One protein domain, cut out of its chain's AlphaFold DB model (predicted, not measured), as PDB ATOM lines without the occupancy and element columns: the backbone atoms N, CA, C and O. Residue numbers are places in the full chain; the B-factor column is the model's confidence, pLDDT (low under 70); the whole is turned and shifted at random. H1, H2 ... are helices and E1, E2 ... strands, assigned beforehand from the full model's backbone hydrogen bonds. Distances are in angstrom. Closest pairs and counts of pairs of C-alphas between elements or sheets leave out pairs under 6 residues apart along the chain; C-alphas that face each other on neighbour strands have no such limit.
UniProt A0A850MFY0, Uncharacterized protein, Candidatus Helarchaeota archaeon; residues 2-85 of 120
ATOM      1  N   LYS A   2     175.447 188.173 224.772       74.50
ATOM      2  CA  LYS A   2     174.783 189.264 225.535       74.50
ATOM      3  C   LYS A   2     174.049 190.321 224.678       74.50
ATOM      4  O   LYS A   2     173.159 190.992 225.184       74.50
ATOM      5  N   ASN A   3     174.402 190.445 223.396       84.19
ATOM      6  CA  ASN A   3     173.897 191.484 222.484       84.19
ATOM      7  C   ASN A   3     173.202 190.920 221.233       84.19
ATOM      8  O   ASN A   3     173.086 191.640 220.245       84.19
ATOM      9  N   LYS A   4     172.783 189.647 221.253       76.62
ATOM     10  CA  LYS A   4     172.249 188.955 220.066       76.62
ATOM     11  C   LYS A   4     171.104 189.729 219.395       76.62
ATOM     12  O   LYS A   4     171.073 189.803 218.177       76.62
ATOM     13  N   ASP A   5     170.257 190.370 220.195       84.62
ATOM     14  CA  ASP A   5     169.072 191.090 219.711       84.62
ATOM     15  C   ASP A   5     169.284 192.613 219.651       84.62
ATOM     16  O   ASP A   5     168.359 193.376 219.397       84.62
ATOM     17  N   LYS A   6     170.515 193.074 219.913       89.81
ATOM     18  CA  LYS A   6     170.873 194.502 219.962       89.81
ATOM     19  C   LYS A   6     171.715 194.948 218.774       89.81
ATOM     20  O   LYS A   6     171.738 196.132 218.460       89.81
ATOM     21  N   ILE A   7     172.459 194.027 218.161       91.00
ATOM     22  CA  ILE A   7     173.399 194.328 217.080       91.00
ATOM     23  C   ILE A   7     173.202 193.317 215.959       91.00
ATOM     24  O   ILE A   7     173.226 192.110 216.189       91.00
ATOM     25  N   ARG A   8     173.079 193.829 214.734       90.81
ATOM     26  CA  ARG A   8     173.115 193.044 213.498       90.81
ATOM     27  C   ARG A   8     174.404 193.382 212.756       90.81
ATOM     28  O   ARG A   8     174.751 194.554 212.629       90.81
ATOM     29  N   CYS A   9     175.108 192.362 212.279       93.25
ATOM     30  CA  CYS A   9     176.356 192.518 211.537       93.25
ATOM     31  C   CYS A   9     176.143 192.079 210.091       93.25
ATOM     32  O   CYS A   9     175.581 191.014 209.849       93.25
ATOM     33  N   PHE A  10     176.636 192.871 209.143       95.50
ATOM     34  CA  PHE A  10     176.536 192.588 207.714       95.50
ATOM     35  C   PHE A  10     177.901 192.735 207.054       95.50
ATOM     36  O   PHE A  10     178.685 193.606 207.430       95.50
ATOM     37  N   LEU A  11     178.161 191.912 206.040       94.81
ATOM     38  CA  LEU A  11     179.324 192.039 205.171       94.81
ATOM     39  C   LEU A  11     178.858 192.489 203.785       94.81
ATOM     40  O   LEU A  11     178.142 191.765 203.098       94.81
ATOM     41  N   LEU A  12     179.271 193.686 203.377       94.25
ATOM     42  CA  LEU A  12     178.887 194.277 202.097       94.25
ATOM     43  C   LEU A  12     180.076 194.252 201.135       94.25
ATOM     44  O   LEU A  12     181.102 194.884 201.384       94.25
ATOM     45  N   ASN A  13     179.932 193.555 200.007       93.19
ATOM     46  CA  ASN A  13     180.897 193.638 198.912       93.19
ATOM     47  C   ASN A  13     180.648 194.924 198.107       93.19
ATOM     48  O   ASN A  13     179.779 194.965 197.242       93.19
ATOM     49  N   THR A  14     181.429 195.971 198.370       90.88
ATOM     50  CA  THR A  14     181.387 197.246 197.629       90.88
ATOM     51  C   THR A  14     182.239 197.241 196.357       90.88
ATOM     52  O   THR A  14     182.260 198.223 195.618       90.88
ATOM     53  N   GLY A  15     182.942 196.140 196.080       90.38
ATOM     54  CA  GLY A  15     183.745 195.972 194.876       90.38
ATOM     55  C   GLY A  15     182.884 195.564 193.685       90.38
ATOM     56  O   GLY A  15     182.590 196.370 192.802       90.38
ATOM     57  N   GLY A  16     182.549 194.281 193.612       92.62
ATOM     58  CA  GLY A  16     181.785 193.701 192.512       92.62
ATOM     59  C   GLY A  16     181.990 192.196 192.382       92.62
ATOM     60  O   GLY A  16     182.667 191.573 193.201       92.62
ATOM     61  N   VAL A  17     181.396 191.617 191.344       94.69
ATOM     62  CA  VAL A  17     181.420 190.176 191.058       94.69
ATOM     63  C   VAL A  17     181.846 189.929 189.617       94.69
ATOM     64  O   VAL A  17     181.740 190.799 188.757       94.69
ATOM     65  N   GLY A  18     182.356 188.737 189.334       95.06
ATOM     66  CA  GLY A  18     182.611 188.308 187.967       95.06
ATOM     67  C   GLY A  18     183.960 188.741 187.402       95.06
ATOM     68  O   GLY A  18     184.272 188.336 186.290       95.06
ATOM     69  N   GLU A  19     184.810 189.473 188.126       94.56
ATOM     70  CA  GLU A  19     186.174 189.727 187.642       94.56
ATOM     71  C   GLU A  19     186.917 188.397 187.422       94.56
ATOM     72  O   GLU A  19     186.868 187.502 188.270       94.56
ATOM     73  N   LEU A  20     187.583 188.248 186.278       91.25
ATOM     74  CA  LEU A  20     188.438 187.095 186.010       91.25
ATOM     75  C   LEU A  20     189.812 187.592 185.582       91.25
ATOM     76  O   LEU A  20     189.944 188.273 184.562       91.25
ATOM     77  N   ARG A  21     190.826 187.236 186.372       89.19
ATOM     78  CA  ARG A  21     192.235 187.475 186.067       89.19
ATOM     79  C   ARG A  21     192.922 186.140 185.857       89.19
ATOM     80  O   ARG A  21     192.741 185.225 186.654       89.19
ATOM     81  N   GLU A  22     193.722 186.057 184.812       87.44
ATOM     82  CA  GLU A  22     194.564 184.902 184.537       87.44
ATOM     83  C   GLU A  22     196.004 185.251 184.888       87.44
ATOM     84  O   GLU A  22     196.497 186.307 184.492       87.44
ATOM     85  N   LYS A  23     196.660 184.389 185.667       86.62
ATOM     86  CA  LYS A  23     198.078 184.533 185.986       86.62
ATOM     87  C   LYS A  23     198.882 183.800 184.914       86.62
ATOM     88  O   LYS A  23     198.701 182.601 184.739       86.62
ATOM     89  N   GLN A  24     199.738 184.532 184.223       90.50
ATOM     90  CA  GLN A  24     200.669 184.009 183.236       90.50
ATOM     91  C   GLN A  24     201.874 183.330 183.916       90.50
ATOM     92  O   GLN A  24     202.105 183.560 185.112       90.50
ATOM     93  N   PRO A  25     202.643 182.490 183.193       90.88
ATOM     94  CA  PRO A  25     203.814 181.796 183.742       90.88
ATOM     95  C   PRO A  25     204.876 182.729 184.340       90.88
ATOM     96  O   PRO A  25     205.500 182.392 185.341       90.88
ATOM     97  N   ASP A  26     205.027 183.926 183.772       92.19
ATOM     98  CA  ASP A  26     205.926 184.994 184.234       92.19
ATOM     99  C   ASP A  26     205.427 185.718 185.505       92.19
ATOM    100  O   ASP A  26     206.089 186.609 186.031       92.19
ATOM    101  N   GLY A  27     204.248 185.346 186.016       87.44
ATOM    102  CA  GLY A  27     203.613 185.953 187.180       87.44
ATOM    103  C   GLY A  27     202.667 187.114 186.867       87.44
ATOM    104  O   GLY A  27     201.926 187.537 187.764       87.44
ATOM    105  N   THR A  28     202.620 187.585 185.620       91.25
ATOM    106  CA  THR A  28     201.781 188.704 185.185       91.25
ATOM    107  C   THR A  28     200.300 188.330 185.259       91.25
ATOM    108  O   THR A  28     199.896 187.234 184.881       91.25
ATOM    109  N   LYS A  29     199.443 189.235 185.752       90.06
ATOM    110  CA  LYS A  29     197.987 189.014 185.809       90.06
ATOM    111  C   LYS A  29     197.289 189.763 184.679       90.06
ATOM    112  O   LYS A  29     197.246 190.990 184.696       90.06
ATOM    113  N   ILE A  30     196.680 189.032 183.751       92.25
ATOM    114  CA  ILE A  30     195.919 189.599 182.633       92.25
ATOM    115  C   ILE A  30     194.426 189.585 182.967       92.25
ATOM    116  O   ILE A  30     193.873 188.561 183.374       92.25
ATOM    117  N   LEU A  31     193.757 190.725 182.783       92.31
ATOM    118  CA  LEU A  31     192.309 190.839 182.952       92.31
ATOM    119  C   LEU A  31     191.591 190.181 181.766       92.31
ATOM    120  O   LEU A  31     191.636 190.693 180.652       92.31
ATOM    121  N   LYS A  32     190.899 189.067 182.011       92.62
ATOM    122  CA  LYS A  32     190.083 188.368 181.002       92.62
ATOM    123  C   LYS A  32     188.636 188.837 180.988       92.62
ATOM    124  O   LYS A  32     187.998 188.834 179.942       92.62
ATOM    125  N   ARG A  33     188.112 189.252 182.144       93.56
ATOM    126  CA  ARG A  33     186.762 189.807 182.253       93.56
ATOM    127  C   ARG A  33     186.723 190.925 183.276       93.56
ATOM    128  O   ARG A  33     187.167 190.741 184.409       93.56
ATOM    129  N   LYS A  34     186.158 192.064 182.868       94.88
ATOM    130  CA  LYS A  34     185.912 193.206 183.750       94.88
ATOM    131  C   LYS A  34     184.935 192.821 184.862       94.88
ATOM    132  O   LYS A  34     184.034 192.008 184.667       94.88
ATOM    133  N   VAL A  35     185.130 193.425 186.024       95.25
ATOM    134  CA  VAL A  35     184.229 193.290 187.167       95.25
ATOM    135  C   VAL A  35     182.849 193.881 186.856       95.25
ATOM    136  O   VAL A  35     182.750 194.970 186.293       95.25
ATOM    137  N   ASN A  36     181.790 193.192 187.278       95.31
ATOM    138  CA  ASN A  36     180.451 193.758 187.377       95.31
ATOM    139  C   ASN A  36     180.307 194.444 188.742       95.31
ATOM    140  O   ASN A  36     180.222 193.771 189.774       95.31
ATOM    141  N   ARG A  37     180.361 195.779 188.765       95.31
ATOM    142  CA  ARG A  37     180.247 196.561 190.006       95.31
ATOM    143  C   ARG A  37     178.793 196.746 190.401       95.31
ATOM    144  O   ARG A  37     177.936 196.902 189.540       95.31
ATOM    145  N   ILE A  38     178.545 196.799 191.705       93.38
ATOM    146  CA  ILE A  38     177.237 197.177 192.241       93.38
ATOM    147  C   ILE A  38     177.143 198.709 192.187       93.38
ATOM    148  O   ILE A  38     177.980 199.379 192.801       93.38
ATOM    149  N   PRO A  39     176.172 199.300 191.468       94.19
ATOM    150  CA  PRO A  39     175.996 200.746 191.457       94.19
ATOM    151  C   PRO A  39     175.710 201.288 192.861       94.19
ATOM    152  O   PRO A  39     174.993 200.662 193.642       94.19
ATOM    153  N   ILE A  40     176.187 202.500 193.164       94.94
ATOM    154  CA  ILE A  40     175.973 203.150 194.474       94.94
ATOM    155  C   ILE A  40     174.482 203.202 194.836       94.94
ATOM    156  O   ILE A  40     174.114 202.930 195.975       94.94
ATOM    157  N   LYS A  41     173.610 203.494 193.860       94.88
ATOM    158  CA  LYS A  41     172.153 203.533 194.065       94.88
ATOM    159  C   LYS A  41     171.580 202.174 194.474       94.88
ATOM    160  O   LYS A  41     170.701 202.121 195.333       94.88
ATOM    161  N   GLU A  42     172.083 201.084 193.902       94.56
ATOM    162  CA  GLU A  42     171.648 199.736 194.274       94.56
ATOM    163  C   GLU A  42     172.165 199.357 195.664       94.56
ATOM    164  O   GLU A  42     171.385 198.896 196.493       94.56
ATOM    165  N   MET A  43     173.432 199.654 195.976       94.94
ATOM    166  CA  MET A  43     173.995 199.431 197.315       94.94
ATOM    167  C   MET A  43     173.237 200.216 198.399       94.94
ATOM    168  O   MET A  43     172.884 199.664 199.439       94.94
ATOM    169  N   ALA A  44     172.919 201.488 198.142       95.56
ATOM    170  CA  ALA A  44     172.110 202.303 199.045       95.56
ATOM    171  C   ALA A  44     170.702 201.720 199.245       95.56
ATOM    172  O   ALA A  44     170.145 201.803 200.339       95.56
ATOM    173  N   SER A  45     170.138 201.105 198.202       95.00
ATOM    174  CA  SER A  45     168.842 200.431 198.287       95.00
ATOM    175  C   SER A  45     168.930 199.172 199.155       95.00
ATOM    176  O   SER A  45     168.101 199.003 200.041       95.00
ATOM    177  N   VAL A  46     169.984 198.356 199.018       95.38
ATOM    178  CA  VAL A  46     170.224 197.199 199.905       95.38
ATOM    179  C   VAL A  46     170.336 197.631 201.369       95.38
ATOM    180  O   VAL A  46     169.673 197.054 202.224       95.38
ATOM    181  N   ILE A  47     171.117 198.674 201.670       95.75
ATOM    182  CA  ILE A  47     171.275 199.183 203.046       95.75
ATOM    183  C   ILE A  47     169.934 199.669 203.616       95.75
ATOM    184  O   ILE A  47     169.621 199.421 204.784       95.75
ATOM    185  N   ARG A  48     169.118 200.336 202.793       96.56
ATOM    186  CA  ARG A  48     167.777 200.786 203.184       96.56
ATOM    187  C   ARG A  48     166.869 199.610 203.534       96.56
ATOM    188  O   ARG A  48     166.203 199.659 204.562       96.56
ATOM    189  N   GLU A  49     166.865 198.562 202.721       96.25
ATOM    190  CA  GLU A  49     166.041 197.372 202.957       96.25
ATOM    191  C   GLU A  49     166.550 196.546 204.160       96.25
ATOM    192  O   GLU A  49     165.745 196.047 204.942       96.25
ATOM    193  N   ILE A  50     167.868 196.497 204.412       95.56
ATOM    194  CA  ILE A  50     168.428 195.967 205.674       95.56
ATOM    195  C   ILE A  50     167.863 196.736 206.876       95.56
ATOM    196  O   ILE A  50     167.412 196.133 207.851       95.56
ATOM    197  N   SER A  51     167.885 198.069 206.801       94.88
ATOM    198  CA  SER A  51     167.445 198.955 207.888       94.88
ATOM    199  C   SER A  51     165.940 198.859 208.154       94.88
ATOM    200  O   SER A  51     165.501 199.078 209.277       94.88
ATOM    201  N   ARG A  52     165.156 198.521 207.124       95.31
ATOM    202  CA  ARG A  52     163.707 198.271 207.201       95.31
ATOM    203  C   ARG A  52     163.345 196.852 207.624       95.31
ATOM    204  O   ARG A  52     162.169 196.571 207.804       95.31
ATOM    205  N   ASP A  53     164.339 195.975 207.731       93.81
ATOM    206  CA  ASP A  53     164.155 194.548 207.981       93.81
ATOM    207  C   ASP A  53     163.245 193.841 206.959       93.81
ATOM    208  O   ASP A  53     162.490 192.928 207.277       93.81
ATOM    209  N   SER A  54     163.311 194.272 205.696       95.12
ATOM    210  CA  SER A  54     162.452 193.780 204.608       95.12
ATOM    211  C   SER A  54     163.122 192.732 203.712       95.12
ATOM    212  O   SER A  54     162.475 192.153 202.836       95.12
ATOM    213  N   ILE A  55     164.419 192.468 203.909       95.88
ATOM    214  CA  ILE A  55     165.158 191.473 203.123       95.88
ATOM    215  C   ILE A  55     164.765 190.062 203.552       95.88
ATOM    216  O   ILE A  55     164.820 189.711 204.730       95.88
ATOM    217  N   LYS A  56     164.453 189.218 202.564       94.62
ATOM    218  CA  LYS A  56     164.352 187.771 202.770       94.62
ATOM    219  C   LYS A  56     165.729 187.149 202.604       94.62
ATOM    220  O   LYS A  56     166.369 187.350 201.572       94.62
ATOM    221  N   TRP A  57     166.149 186.383 203.599       96.31
ATOM    222  CA  TRP A  57     167.463 185.754 203.665       96.31
ATOM    223  C   TRP A  57     167.389 184.269 203.303       96.31
ATOM    224  O   TRP A  57     166.338 183.636 203.430       96.31
ATOM    225  N   GLU A  58     168.501 183.722 202.829       96.56
ATOM    226  CA  GLU A  58     168.707 182.286 202.660       96.56
ATOM    227  C   GLU A  58     170.145 181.899 203.034       96.56
ATOM    228  O   GLU A  58     171.028 182.759 202.983       96.56
ATOM    229  N   PRO A  59     170.405 180.635 203.410       96.38
ATOM    230  CA  PRO A  59     171.755 180.192 203.739       96.38
ATOM    231  C   PRO A  59     172.729 180.394 202.573       96.38
ATOM    232  O   PRO A  59     172.449 180.001 201.440       96.38
ATOM    233  N   ASP A  60     173.899 180.958 202.864       93.31
ATOM    234  CA  ASP A  60     175.016 181.013 201.928       93.31
ATOM    235  C   ASP A  60     175.606 179.605 201.757       93.31
ATOM    236  O   ASP A  60     176.096 179.023 202.734       93.31
ATOM    237  N   PRO A  61     175.631 179.049 200.533       92.50
ATOM    238  CA  PRO A  61     176.228 177.740 200.291       92.50
ATOM    239  C   PRO A  61     177.750 177.706 200.510       92.50
ATOM    240  O   PRO A  61     178.329 176.618 200.506       92.50
ATOM    241  N   TYR A  62     178.418 178.857 200.649       92.56
ATOM    242  CA  TYR A  62     179.877 178.932 200.618       92.56
ATOM    243  C   TYR A  62     180.523 179.302 201.948       92.56
ATOM    244  O   TYR A  62     181.506 178.653 202.303       92.56
ATOM    245  N   PHE A  63     180.025 180.311 202.669       91.81
ATOM    246  CA  PHE A  63     180.723 180.869 203.838       91.81
ATOM    247  C   PHE A  63     179.967 180.714 205.166       91.81
ATOM    248  O   PHE A  63     180.392 181.271 206.177       91.81
ATOM    249  N   GLY A  64     178.865 179.953 205.193       90.69
ATOM    250  CA  GLY A  64     178.108 179.688 206.425       90.69
ATOM    251  C   GLY A  64     177.405 180.923 207.003       90.69
ATOM    252  O   GLY A  64     177.085 180.951 208.191       90.69
ATOM    253  N   THR A  65     177.200 181.947 206.177       92.75
ATOM    254  CA  THR A  65     176.414 183.147 206.474       92.75
ATOM    255  C   THR A  65     175.020 183.030 205.850       92.75
ATOM    256  O   THR A  65     174.629 181.970 205.366       92.75
ATOM    257  N   GLU A  66     174.258 184.119 205.858       95.44
ATOM    258  CA  GLU A  66     173.052 184.260 205.051       95.44
ATOM    259  C   GLU A  66     173.294 185.282 203.935       95.44
ATOM    260  O   GLU A  66     174.018 186.265 204.117       95.44
ATOM    261  N   ILE A  67     172.667 185.060 202.783       95.81
ATOM    262  CA  ILE A  67     172.659 185.977 201.642       95.81
ATOM    263  C   ILE A  67     171.227 186.432 201.329       95.81
ATOM    264  O   ILE A  67     170.268 185.733 201.664       95.81
ATOM    265  N   PRO A  68     171.039 187.604 200.695       95.56
ATOM    266  CA  PRO A  68     169.709 188.057 200.311       95.56
ATOM    267  C   PRO A  68     169.125 187.154 199.219       95.56
ATOM    268  O   PRO A  68     169.597 187.158 198.082       95.56
ATOM    269  N   LYS A  69     168.039 186.451 199.542       95.25
ATOM    270  CA  LYS A  69     167.210 185.727 198.573       95.25
ATOM    271  C   LYS A  69     166.422 186.689 197.687       95.25
ATOM    272  O   LYS A  69     166.237 186.453 196.496       95.25
ATOM    273  N   LYS A  70     165.918 187.778 198.279       94.00
ATOM    274  CA  LYS A  70     165.156 188.819 197.575       94.00
ATOM    275  C   LYS A  70     165.359 190.182 198.228       94.00
ATOM    276  O   LYS A  70     165.298 190.300 199.451       94.00
ATOM    277  N   VAL A  71     165.533 191.201 197.390       94.12
ATOM    278  CA  VAL A  71     165.524 192.621 197.763       94.12
ATOM    279  C   VAL A  71     164.544 193.313 196.818       94.12
ATOM    280  O   VAL A  71     164.806 193.364 195.625       94.12
ATOM    281  N   GLU A  72     163.401 193.803 197.303       90.31
ATOM    282  CA  GLU A  72     162.311 194.285 196.424       90.31
ATOM    283  C   GLU A  72     162.752 195.399 195.462       90.31
ATOM    284  O   GLU A  72     162.287 195.478 194.329       90.31
ATOM    285  N   SER A  73     163.685 196.248 195.893       91.50
ATOM    286  CA  SER A  73     164.145 197.401 195.119       91.50
ATOM    287  C   SER A  73     165.136 197.072 193.998       91.50
ATOM    288  O   SER A  73     165.406 197.951 193.182       91.50
ATOM    289  N   ILE A  74     165.747 195.878 193.984       93.31
ATOM    290  CA  ILE A  74     166.793 195.523 193.008       93.31
ATOM    291  C   ILE A  74     166.734 194.052 192.578       93.31
ATOM    292  O   ILE A  74     166.391 193.160 193.348       93.31
ATOM    293  N   ASP A  75     167.180 193.765 191.356       93.62
ATOM    294  CA  ASP A  75     167.413 192.383 190.924       93.62
ATOM    295  C   ASP A  75     168.745 191.866 191.487       93.62
ATOM    296  O   ASP A  75     169.804 191.977 190.861       93.62
ATOM    297  N   ILE A  76     168.683 191.279 192.686       92.50
ATOM    298  CA  ILE A  76     169.853 190.715 193.370       92.50
ATOM    299  C   ILE A  76     170.484 189.549 192.593       92.50
ATOM    300  O   ILE A  76     171.679 189.276 192.724       92.50
ATOM    301  N   THR A  77     169.723 188.880 191.719       92.75
ATOM    302  CA  THR A  77     170.207 187.706 190.984       92.75
ATOM    303  C   THR A  77     171.291 188.066 189.968       92.75
ATOM    304  O   THR A  77     172.038 187.181 189.543       92.75
ATOM    305  N   LYS A  78     171.416 189.344 189.578       92.88
ATOM    306  CA  LYS A  78     172.512 189.863 188.736       92.88
ATOM    307  C   LYS A  78     173.882 189.700 189.383       92.88
ATOM    308  O   LYS A  78     174.889 189.704 188.679       92.88
ATOM    309  N   TYR A  79     173.921 189.544 190.704       93.62
ATOM    310  CA  TYR A  79     175.154 189.447 191.471       93.62
ATOM    311  C   TYR A  79     175.506 188.021 191.895       93.62
ATOM    312  O   TYR A  79     176.507 187.824 192.577       93.62
ATOM    313  N   ASN A  80     174.732 187.018 191.461       93.56
ATOM    314  CA  ASN A  80     175.010 185.618 191.769       93.56
ATOM    315  C   ASN A  80     176.326 185.159 191.096       93.56
ATOM    316  O   ASN A  80     176.370 185.088 189.862       93.56
ATOM    317  N   PRO A  81     177.374 184.780 191.859       94.31
ATOM    318  CA  PRO A  81     178.654 184.332 191.306       94.31
ATOM    319  C   PRO A  81     178.541 183.151 190.334       94.31
ATOM    320  O   PRO A  81     179.311 183.075 189.377       94.31
ATOM    321  N   ALA A  82     177.563 182.259 190.523       94.69
ATOM    322  CA  ALA A  82     177.345 181.101 189.655       94.69
ATOM    323  C   ALA A  82     176.950 181.482 188.215       94.69
ATOM    324  O   ALA A  82     177.136 180.685 187.303       94.69
ATOM    325  N   LYS A  83     176.471 182.716 187.980       95.25
ATOM    326  CA  LYS A  83     176.233 183.244 186.623       95.25
ATOM    327  C   LYS A  83     177.519 183.678 185.913       95.25
ATOM    328  O   LYS A  83     177.523 183.858 184.700       95.25
ATOM    329  N   PHE A  84     178.610 183.870 186.656       95.25
ATOM    330  CA  PHE A  84     179.872 184.385 186.129       95.25
ATOM    331  C   PHE A  84     180.957 183.317 186.028       95.25
ATOM    332  O   PHE A  84     181.879 183.457 185.226       95.25
ATOM    333  N   TYR A  85     180.917 182.270 186.837       95.25
ATOM    334  CA  TYR A  85     181.997 181.291 186.895       95.25
ATOM    335  C   TYR A  85     181.457 179.888 186.660       95.25
ATOM    336  O   TYR A  85     180.386 179.541 187.151       95.25
TER     337      TYR A  85
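What this domain is: This is residues 2 to 85 of the 120 residues of an uncharacterized protein of Candidatus Helarchaeota archaeon (UniProt A0A850MFY0). A long, loose body has the hairpin E1 and E2 at one end and, toward the other, the hairpin E3 and E4 with helices H1 and H2; residues 2 to 7 stick out as a free tail. The 84 printed residues include four named strands and two helices, in the order E1 E2 H1 E3 E4 H2. The class is mixed, with under half of the residues in named elements. The radius of gyration of the C-alphas is 16.0 A, the spans 51 by 30 by 20 A.

Where its parts are: Residues 2 to 19, from C-alpha 2 at (174.783, 189.264, 225.535), hold no named element. E1 is residues 20 to 23, E2 29 to 33, 11.8 A, H1 40 to 51, 16.4 A, E3 56 to 59, E4 66 to 70, 11.8 A, and H2 76 to 79, ending at (175.154, 189.447, 191.471).

How they stand to each other: E1 and E2 are antiparallel at 154 degrees, N 22 and O 30 2.9 A apart. E3 and E4 are antiparallel at 139 degrees, N 67 and O 58 2.8 A apart. The closest C-alphas of E4 and H2, Lys 70 and Ile 76, are 6.6 A apart. H1 is apart from E4 and H2. In H1 every O i to N i+4 pair is within hydrogen-bond range; H2 is too short for one.

The domain as a whole: C-alphas 2 and 26, the two farthest apart, are 51.9 A apart. The printed part has no cut, no link is long, and no printed residue is under pLDDT 70.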